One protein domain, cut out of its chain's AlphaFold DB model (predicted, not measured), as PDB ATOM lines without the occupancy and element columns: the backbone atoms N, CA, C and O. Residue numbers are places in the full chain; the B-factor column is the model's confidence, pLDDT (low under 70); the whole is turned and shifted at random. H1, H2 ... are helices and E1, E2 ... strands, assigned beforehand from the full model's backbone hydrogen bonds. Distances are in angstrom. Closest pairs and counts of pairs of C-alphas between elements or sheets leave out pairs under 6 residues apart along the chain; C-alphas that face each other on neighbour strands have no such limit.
ATOM      1  N   VAL A 111     197.455 178.939 326.428       74.75
ATOM      2  CA  VAL A 111     197.598 180.066 325.492       74.75
ATOM      3  C   VAL A 111     196.318 180.898 325.430       74.75
ATOM      4  O   VAL A 111     196.397 182.120 325.473       74.75
ATOM      5  N   ALA A 112     195.135 180.279 325.403       75.31
ATOM      6  CA  ALA A 112     193.867 181.015 325.427       75.31
ATOM      7  C   ALA A 112     193.682 181.812 326.732       75.31
ATOM      8  O   ALA A 112     193.274 182.973 326.712       75.31
ATOM      9  N   SER A 113     194.048 181.212 327.869       77.62
ATOM     10  CA  SER A 113     194.013 181.890 329.173       77.62
ATOM     11  C   SER A 113     195.036 183.027 329.247       77.62
ATOM     12  O   SER A 113     194.740 184.094 329.779       77.62
ATOM     13  N   LEU A 114     196.223 182.824 328.668       74.75
ATOM     14  CA  LEU A 114     197.258 183.847 328.550       74.75
ATOM     15  C   LEU A 114     196.794 185.021 327.685       74.75
ATOM     16  O   LEU A 114     197.010 186.165 328.062       74.75
ATOM     17  N   MET A 115     196.136 184.752 326.557       77.88
ATOM     18  CA  MET A 115     195.619 185.800 325.677       77.88
ATOM     19  C   MET A 115     194.629 186.700 326.409       77.88
ATOM     20  O   MET A 115     194.807 187.912 326.372       77.88
ATOM     21  N   ASN A 116     193.680 186.120 327.151       79.19
ATOM     22  CA  ASN A 116     192.741 186.889 327.973       79.19
ATOM     23  C   ASN A 116     193.464 187.739 329.026       79.19
ATOM     24  O   ASN A 116     193.142 188.914 329.201       79.19
ATOM     25  N   TYR A 117     194.474 187.165 329.685       78.12
ATOM     26  CA  TYR A 117     195.263 187.870 330.692       78.12
ATOM     27  C   TYR A 117     196.038 189.053 330.102       78.12
ATOM     28  O   TYR A 117     196.135 190.106 330.724       78.12
ATOM     29  N   VAL A 118     196.577 188.892 328.890       78.06
ATOM     30  CA  VAL A 118     197.407 189.915 328.251       78.06
ATOM     31  C   VAL A 118     196.597 190.975 327.504       78.06
ATOM     32  O   VAL A 118     197.098 192.067 327.249       78.06
ATOM     33  N   THR A 119     195.335 190.714 327.185       78.25
ATOM     34  CA  THR A 119     194.411 191.763 326.726       78.25
ATOM     35  C   THR A 119     193.882 192.638 327.855       78.25
ATOM     36  O   THR A 119     193.455 193.759 327.593       78.25
ATOM     37  N   ASP A 120     193.915 192.159 329.095       81.56
ATOM     38  CA  ASP A 120     193.400 192.906 330.233       81.56
ATOM     39  C   ASP A 120     194.448 193.898 330.757       81.56
ATOM     40  O   ASP A 120     195.466 193.536 331.355       81.56
ATOM     41  N   LYS A 121     194.177 195.184 330.513       82.12
ATOM     42  CA  LYS A 121     195.036 196.307 330.894       82.12
ATOM     43  C   LYS A 121     195.285 196.366 332.405       82.12
ATOM     44  O   LYS A 121     196.350 196.819 332.823       82.12
ATOM     45  N   ASP A 122     194.342 195.905 333.229       84.31
ATOM     46  CA  ASP A 122     194.398 196.056 334.686       84.31
ATOM     47  C   ASP A 122     195.401 195.091 335.343       84.31
ATOM     48  O   ASP A 122     195.818 195.308 336.481       84.31
ATOM     49  N   ASN A 123     195.894 194.100 334.592       81.94
ATOM     50  CA  ASN A 123     196.994 193.230 335.016       81.94
ATOM     51  C   ASN A 123     198.378 193.880 334.888       81.94
ATOM     52  O   ASN A 123     199.350 193.385 335.467       81.94
ATOM     53  N   PHE A 124     198.490 194.983 334.145       85.31
ATOM     54  CA  PHE A 124     199.762 195.639 333.865       85.31
ATOM     55  C   PHE A 124     199.907 196.938 334.642       85.31
ATOM     56  O   PHE A 124     198.969 197.730 334.770       85.31
ATOM     57  N   GLN A 125     201.120 197.177 335.146       81.38
ATOM     58  CA  GLN A 125     201.416 198.428 335.829       81.38
ATOM     59  C   GLN A 125     201.470 199.577 334.809       81.38
ATOM     60  O   GLN A 125     202.140 199.445 333.780       81.38
ATOM     61  N   PRO A 126     200.820 200.719 335.102       78.88
ATOM     62  CA  PRO A 126     200.919 201.919 334.270       78.88
ATOM     63  C   PRO A 126     202.269 202.636 334.443       78.88
ATOM     64  O   PRO A 126     202.603 203.551 333.702       78.88
ATOM     65  N   GLN A 127     203.055 202.244 335.446       79.75
ATOM     66  CA  GLN A 127     204.309 202.903 335.788       79.75
ATOM     67  C   GLN A 127     205.423 202.495 334.816       79.75
ATOM     68  O   GLN A 127     205.590 201.315 334.505       79.75
ATOM     69  N   GLY A 128     206.207 203.478 334.373       81.81
ATOM     70  CA  GLY A 128     207.383 203.260 333.527       81.81
ATOM     71  C   GLY A 128     207.124 203.267 332.021       81.81
ATOM     72  O   GLY A 128     208.074 203.185 331.260       81.81
ATOM     73  N   CYS A 129     205.882 203.416 331.561       89.19
ATOM     74  CA  CYS A 129     205.575 203.595 330.143       89.19
ATOM     75  C   CYS A 129     204.796 204.892 329.947       89.19
ATOM     76  O   CYS A 129     203.835 205.152 330.662       89.19
ATOM     77  N   SER A 130     205.199 205.704 328.973       88.50
ATOM     78  CA  SER A 130     204.505 206.944 328.624       88.50
ATOM     79  C   SER A 130     204.257 207.008 327.129       88.50
ATOM     80  O   SER A 130     205.052 206.512 326.327       88.50
ATOM     81  N   TRP A 131     203.159 207.652 326.752       90.75
ATOM     82  CA  TRP A 131     202.885 207.955 325.358       90.75
ATOM     83  C   TRP A 131     203.897 208.972 324.829       90.75
ATOM     84  O   TRP A 131     204.103 210.026 325.435       90.75
ATOM     85  N   ASP A 132     204.528 208.650 323.704       88.94
ATOM     86  CA  ASP A 132     205.362 209.564 322.933       88.94
ATOM     87  C   ASP A 132     204.577 210.004 321.691       88.94
ATOM     88  O   ASP A 132     204.487 209.273 320.700       88.94
ATOM     89  N   GLY A 133     204.021 211.216 321.742       87.31
ATOM     90  CA  GLY A 133     203.275 211.806 320.626       87.31
ATOM     91  C   GLY A 133     204.138 212.146 319.406       87.31
ATOM     92  O   GLY A 133     203.605 212.335 318.320       87.31
ATOM     93  N   GLY A 134     205.468 212.195 319.542       86.81
ATOM     94  CA  GLY A 134     206.369 212.392 318.406       86.81
ATOM     95  C   GLY A 134     206.552 211.123 317.576       86.81
ATOM     96  O   GLY A 134     206.779 211.190 316.369       86.81
ATOM     97  N   ARG A 135     206.444 209.953 318.213       86.25
ATOM     98  CA  ARG A 135     206.610 208.640 317.567       86.25
ATOM     99  C   ARG A 135     205.314 207.840 317.474       86.25
ATOM    100  O   ARG A 135     205.361 206.710 316.992       86.25
ATOM    101  N   ASN A 136     204.200 208.409 317.936       87.31
ATOM    102  CA  ASN A 136     202.895 207.762 318.057       87.31
ATOM    103  C   ASN A 136     202.996 206.338 318.620       87.31
ATOM    104  O   ASN A 136     202.440 205.388 318.066       87.31
ATOM    105  N   ARG A 137     203.770 206.177 319.696       88.38
ATOM    106  CA  ARG A 137     203.949 204.887 320.364       88.38
ATOM    107  C   ARG A 137     204.210 205.070 321.849       88.38
ATOM    108  O   ARG A 137     204.754 206.088 322.273       88.38
ATOM    109  N   CYS A 138     203.903 204.046 322.634       90.50
ATOM    110  CA  CYS A 138     204.326 203.998 324.026       90.50
ATOM    111  C   CYS A 138     205.834 203.747 324.112       90.50
ATOM    112  O   CYS A 138     206.372 202.870 323.435       90.50
ATOM    113  N   THR A 139     206.520 204.515 324.952       90.38
ATOM    114  CA  THR A 139     207.964 204.397 325.173       90.38
ATOM    115  C   THR A 139     208.266 204.308 326.659       90.38
ATOM    116  O   THR A 139     207.553 204.881 327.487       90.38
ATOM    117  N   ASP A 140     209.330 203.585 326.997       89.94
ATOM    118  CA  ASP A 140     209.883 203.606 328.346       89.94
ATOM    119  C   ASP A 140     210.907 204.737 328.440       89.94
ATOM    120  O   ASP A 140     212.049 204.615 327.997       89.94
ATOM    121  N   VAL A 141     210.477 205.874 328.981       83.19
ATOM    122  CA  VAL A 141     211.341 207.052 329.145       83.19
ATOM    123  C   VAL A 141     212.273 206.890 330.351       83.19
ATOM    124  O   VAL A 141     213.348 207.487 330.392       83.19
ATOM    125  N   LEU A 142     211.882 206.081 331.339       83.56
ATOM    126  CA  LEU A 142     212.567 205.978 332.629       83.56
ATOM    127  C   LEU A 142     213.367 204.677 332.786       83.56
ATOM    128  O   LEU A 142     213.993 204.476 333.827       83.56
ATOM    129  N   ASN A 143     213.363 203.807 331.773       84.94
ATOM    130  CA  ASN A 143     213.895 202.440 331.809       84.94
ATOM    131  C   ASN A 143     213.414 201.647 333.039       84.94
ATOM    132  O   ASN A 143     214.153 200.849 333.623       84.94
ATOM    133  N   GLN A 144     212.183 201.916 333.479       86.06
ATOM    134  CA  GLN A 144     211.576 201.265 334.641       86.06
ATOM    135  C   GLN A 144     210.815 199.999 334.240       86.06
ATOM    136  O   GLN A 144     210.662 199.084 335.054       86.06
ATOM    137  N   CYS A 145     210.373 199.920 332.986       87.50
ATOM    138  CA  CYS A 145     209.682 198.767 332.457       87.50
ATOM    139  C   CYS A 145     210.686 197.680 332.058       87.50
ATOM    140  O   CYS A 145     211.412 197.780 331.071       87.50
ATOM    141  N   LYS A 146     210.699 196.564 332.796       86.06
ATOM    142  CA  LYS A 146     211.443 195.354 332.407       86.06
ATOM    143  C   LYS A 146     210.646 194.542 331.384       86.06
ATOM    144  O   LYS A 146     210.219 193.415 331.655       86.06
ATOM    145  N   GLY A 147     210.412 195.141 330.225       87.25
ATOM    146  CA  GLY A 147     209.555 194.573 329.202       87.25
ATOM    147  C   GLY A 147     209.359 195.490 328.009       87.25
ATOM    148  O   GLY A 147     210.283 196.176 327.581       87.25
ATOM    149  N   ILE A 148     208.142 195.474 327.476       87.00
ATOM    150  CA  ILE A 148     207.731 196.280 326.331       87.00
ATOM    151  C   ILE A 148     206.563 197.165 326.749       87.00
ATOM    152  O   ILE A 148     205.627 196.708 327.406       87.00
ATOM    153  N   CYS A 149     206.614 198.435 326.356       90.06
ATOM    154  CA  CYS A 149     205.502 199.356 326.534       90.06
ATOM    155  C   CYS A 149     204.477 199.164 325.422       90.06
ATOM    156  O   CYS A 149     204.816 199.253 324.241       90.06
ATOM    157  N   ARG A 150     203.218 198.941 325.797       87.94
ATOM    158  CA  ARG A 150     202.116 198.761 324.849       87.94
ATOM    159  C   ARG A 150     200.983 199.724 325.151       87.94
ATOM    160  O   ARG A 150     200.740 200.042 326.312       87.94
ATOM    161  N   ASP A 151     200.320 200.164 324.091       89.88
ATOM    162  CA  ASP A 151     199.103 200.956 324.187       89.88
ATOM    163  C   ASP A 151     197.891 200.026 324.309       89.88
ATOM    164  O   ASP A 151     197.714 199.121 323.490       89.88
ATOM    165  N   PHE A 152     197.096 200.233 325.354       87.94
ATOM    166  CA  PHE A 152     195.837 199.530 325.613       87.94
ATOM    167  C   PHE A 152     194.612 200.414 325.357       87.94
ATOM    168  O   PHE A 152     193.490 200.033 325.688       87.94
ATOM    169  N   ALA A 153     194.818 201.596 324.782       85.75
ATOM    170  CA  ALA A 153     193.748 202.466 324.346       85.75
ATOM    171  C   ALA A 153     192.843 201.823 323.297       85.75
ATOM    172  O   ALA A 153     193.309 201.170 322.365       85.75
ATOM    173  N   ASN A 154     191.544 202.106 323.408       80.00
ATOM    174  CA  ASN A 154     190.573 201.805 322.356       80.00
ATOM    175  C   ASN A 154     190.415 202.961 321.353       80.00
ATOM    176  O   ASN A 154     189.834 202.766 320.289       80.00
ATOM    177  N   ASP A 155     190.947 204.145 321.676       79.31
ATOM    178  CA  ASP A 155     190.746 205.385 320.929       79.31
ATOM    179  C   ASP A 155     192.079 206.061 320.584       79.31
ATOM    180  O   ASP A 155     193.074 205.929 321.290       79.31
ATOM    181  N   VAL A 156     192.083 206.859 319.513       76.50
ATOM    182  CA  VAL A 156     193.281 207.568 319.008       76.50
ATOM    183  C   VAL A 156     193.650 208.788 319.868       76.50
ATOM    184  O   VAL A 156     194.714 209.370 319.699       76.50
ATOM    185  N   VAL A 157     192.757 209.212 320.766       78.12
ATOM    186  CA  VAL A 157     192.914 210.439 321.568       78.12
ATOM    187  C   VAL A 157     193.402 210.139 322.988       78.12
ATOM    188  O   VAL A 157     194.107 210.949 323.585       78.12
ATOM    189  N   THR A 158     193.040 208.983 323.542       84.81
ATOM    190  CA  THR A 158     193.352 208.604 324.925       84.81
ATOM    191  C   THR A 158     194.268 207.396 324.932       84.81
ATOM    192  O   THR A 158     193.778 206.290 324.768       84.81
ATOM    193  N   HIS A 159     195.566 207.600 325.152       87.69
ATOM    194  CA  HIS A 159     196.565 206.527 325.191       87.69
ATOM    195  C   HIS A 159     196.721 205.956 326.607       87.69
ATOM    196  O   HIS A 159     196.987 206.711 327.543       87.69
ATOM    197  N   ASP A 160     196.589 204.634 326.768       88.81
ATOM    198  CA  ASP A 160     196.814 203.936 328.047       88.81
ATOM    199  C   ASP A 160     198.048 203.043 327.907       88.81
ATOM    200  O   ASP A 160     197.977 201.845 327.621       88.81
ATOM    201  N   CYS A 161     199.210 203.680 328.048       90.31
ATOM    202  CA  CYS A 161     200.500 203.019 327.942       90.31
ATOM    203  C   CYS A 161     200.821 202.235 329.212       90.31
ATOM    204  O   CYS A 161     200.970 202.813 330.287       90.31
ATOM    205  N   ARG A 162     201.022 200.921 329.078       90.25
ATOM    206  CA  ARG A 162     201.362 200.045 330.208       90.25
ATOM    207  C   ARG A 162     202.570 199.172 329.926       90.25
ATOM    208  O   ARG A 162     202.884 198.857 328.776       90.25
ATOM    209  N   CYS A 163     203.235 198.774 331.005       90.06
ATOM    210  CA  CYS A 163     204.410 197.921 330.948       90.06
ATOM    211  C   CYS A 163     204.022 196.440 330.898       90.06
ATOM    212  O   CYS A 163     203.475 195.898 331.862       90.06
ATOM    213  N   VAL A 164     204.360 195.765 329.797       88.06
ATOM    214  CA  VAL A 164     204.168 194.322 329.621       88.06
ATOM    215  C   VAL A 164     205.499 193.608 329.870       88.06
ATOM    216  O   VAL A 164     206.444 193.831 329.115       88.06
ATOM    217  N   PRO A 165     205.616 192.730 330.884       86.56
ATOM    218  CA  PRO A 165     206.878 192.067 331.206       86.56
ATOM    219  C   PRO A 165     207.399 191.204 330.049       86.56
ATOM    220  O   PRO A 165     206.614 190.565 329.344       86.56
ATOM    221  N   PHE A 166     208.726 191.094 329.910       83.06
ATOM    222  CA  PHE A 166     209.370 190.332 328.823       83.06
ATOM    223  C   PHE A 166     208.861 188.893 328.659       83.06
ATOM    224  O   PHE A 166     208.757 188.411 327.534       83.06
ATOM    225  N   GLY A 167     208.512 188.215 329.758       79.94
ATOM    226  CA  GLY A 167     207.978 186.851 329.704       79.94
ATOM    227  C   GLY A 167     206.692 186.742 328.880       79.94
ATOM    228  O   GLY A 167     206.513 185.769 328.158       79.94
ATOM    229  N   TYR A 168     205.834 187.765 328.924       77.88
ATOM    230  CA  TYR A 168     204.592 187.813 328.152       77.88
ATOM    231  C   TYR A 168     204.835 188.292 326.720       77.88
ATOM    232  O   TYR A 168     204.304 187.712 325.776       77.88
ATOM    233  N   ALA A 169     205.692 189.299 326.541       78.19
ATOM    234  CA  ALA A 169     206.042 189.811 325.218       78.19
ATOM    235  C   ALA A 169     206.703 188.745 324.323       78.19
ATOM    236  O   ALA A 169     206.409 188.667 323.130       78.19
ATOM    237  N   ALA A 170     207.551 187.888 324.902       76.56
ATOM    238  CA  ALA A 170     208.196 186.787 324.190       76.56
ATOM    239  C   ALA A 170     207.193 185.725 323.710       76.56
ATOM    240  O   ALA A 170     207.357 185.183 322.620       76.56
ATOM    241  N   LEU A 171     206.143 185.462 324.493       72.50
ATOM    242  CA  LEU A 171     205.090 184.504 324.142       72.50
ATOM    243  C   LEU A 171     204.179 185.022 323.025       72.50
ATOM    244  O   LEU A 171     203.657 184.234 322.243       72.50
ATOM    245  N   LEU A 172     204.011 186.341 322.940       73.25
ATOM    246  CA  LEU A 172     203.156 186.990 321.944       73.25
ATOM    247  C   LEU A 172     203.911 187.442 320.693       73.25
ATOM    248  O   LEU A 172     203.304 187.989 319.775       73.25
ATOM    249  N   GLY A 173     205.227 187.219 320.647       68.75
ATOM    250  CA  GLY A 173     206.058 187.626 319.517       68.75
ATOM    251  C   GLY A 173     206.116 189.141 319.328       68.75
ATOM    252  O   GLY A 173     206.381 189.606 318.227       68.75
ATOM    253  N   TRP A 174     205.892 189.931 320.382       70.69
ATOM    254  CA  TRP A 174     205.946 191.397 320.319       70.69
ATOM    255  C   TRP A 174     207.378 191.936 320.346       70.69
ATOM    256  O   TRP A 174     207.630 192.992 320.906       70.69
ATOM    257  N   GLN A 175     208.334 191.209 319.771       55.59
ATOM    258  CA  GLN A 175     209.720 191.656 319.665       55.59
ATOM    259  C   GLN A 175     209.823 192.662 318.514       55.59
ATOM    260  O   GLN A 175     209.770 192.262 317.355       55.59
ATOM    261  N   ASN A 176     209.940 193.950 318.838       43.78
ATOM    262  CA  ASN A 176     210.337 195.018 317.914       43.78
ATOM    263  C   ASN A 176     211.235 196.021 318.634       43.78
ATOM    264  O   ASN A 176     210.834 196.473 319.730       43.78
TER     265      ASN A 176
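Overview. This is residues 111 to 176 of the 176 residues of an uncharacterized protein of Panagrellus redivivus (UniProt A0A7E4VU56). A two-strand hairpin of E3 and E4 makes the middle of this small domain, with a second, shorter hairpin of E1 and E2 packed on it at one end and two short helices, H1 and H2, towards the other. H2 runs on directly from E4, while H1 makes one far end of the longest axis and the turn between E1 and E2 the other. The printed part has 66 residues, with the named elements in the order H1, E1, E2, E3, E4, H2; the two sheets, E1 - E2 and E3 - E4, are both antiparallel. The class is mixed, helices and strands, though under half of the residues, 31 of 66, are in named elements. The whole is compact, with a radius of gyration of the C-alphas of 11.5 A, and spans 34 by 25 by 20 A.

Arrangement. E3, residues 147 to 151, and E4, residues 161 to 165, are a hairpin of antiparallel strands whose directions stand at 149 degrees. Their C-alphas 149 and 163 face each other at 4.8 A. Between them N 148 and O 164, 2.9 A apart, and N 150 and O 162, 3.0 A apart, are within hydrogen-bond range. E1, residues 130 to 132, and E2, residues 137 to 139, form the other hairpin, antiparallel with an angle of 129 degrees between directions. Across it N 130 and O 139 are 2.9 A apart and N 139 and O 130 are 2.8 A apart, both within hydrogen-bond range. The closest C-alphas of E2 and E3 are those of Cys 138 and Cys 149, 5.4 A apart. The closest C-alphas of E1 and E4 are those of Ser 130 and Cys 161, 5.6 A apart. H2, residues 166 to 171, follows E4 by a tight link with no residue between them. Its closest C-alpha to E3 is that of Phe 166, 4.3 A from that of Gly 147. H2 is apart from E1 and E2. H1, residues 111 to 119, and H2 are close but not clearly touching, with the closest C-alphas, those of Val 118 and Tyr 168, 7.5 A apart. Their lines stand at a steep tilt of 49 degrees, opposite ways. H1 is apart from E2 and E3, and only just apart from E4, the closest C-alphas being 8.2 A apart. Every O i to N i+4 pair of H1 is within hydrogen-bond range; in H2 it is 1 of 2.

Along the chain. H1 begins at C-alpha 111, (197.598, 180.066, 325.492), and measures 12.2 A from its first to its last C-alpha, that of Thr 119. E3 begins at C-alpha 147, (209.555, 194.573, 329.202), and runs 13.2 A to Asp 151. E4 runs 13.1 A from Cys 161 to Pro 165. E1, from Ser 130 to Asp 132, and E2, from Arg 137 to Thr 139, are three residues each. H2 has six residues, from Phe 166 to Leu 171, and ends at C-alpha 171, (205.090, 184.504, 324.142).

Size, cuts and confidence. The two C-alphas farthest apart are those of Ser 113 and Gly 134, at 34.6 A, while those of Val 111 and Asn 176, the first and last printed, are 21.1 A apart. The printed part has no cut, and residue 176 is the chain's last. No link is long: those from E1 to E2 and from E4 to H2 are tight, and those from H1 to E1, E2 to E3 and E3 to E4 are short. The mean pLDDT of the printed part is 82.2, and residues 173, 175 and 176 of this predicted model are under 70.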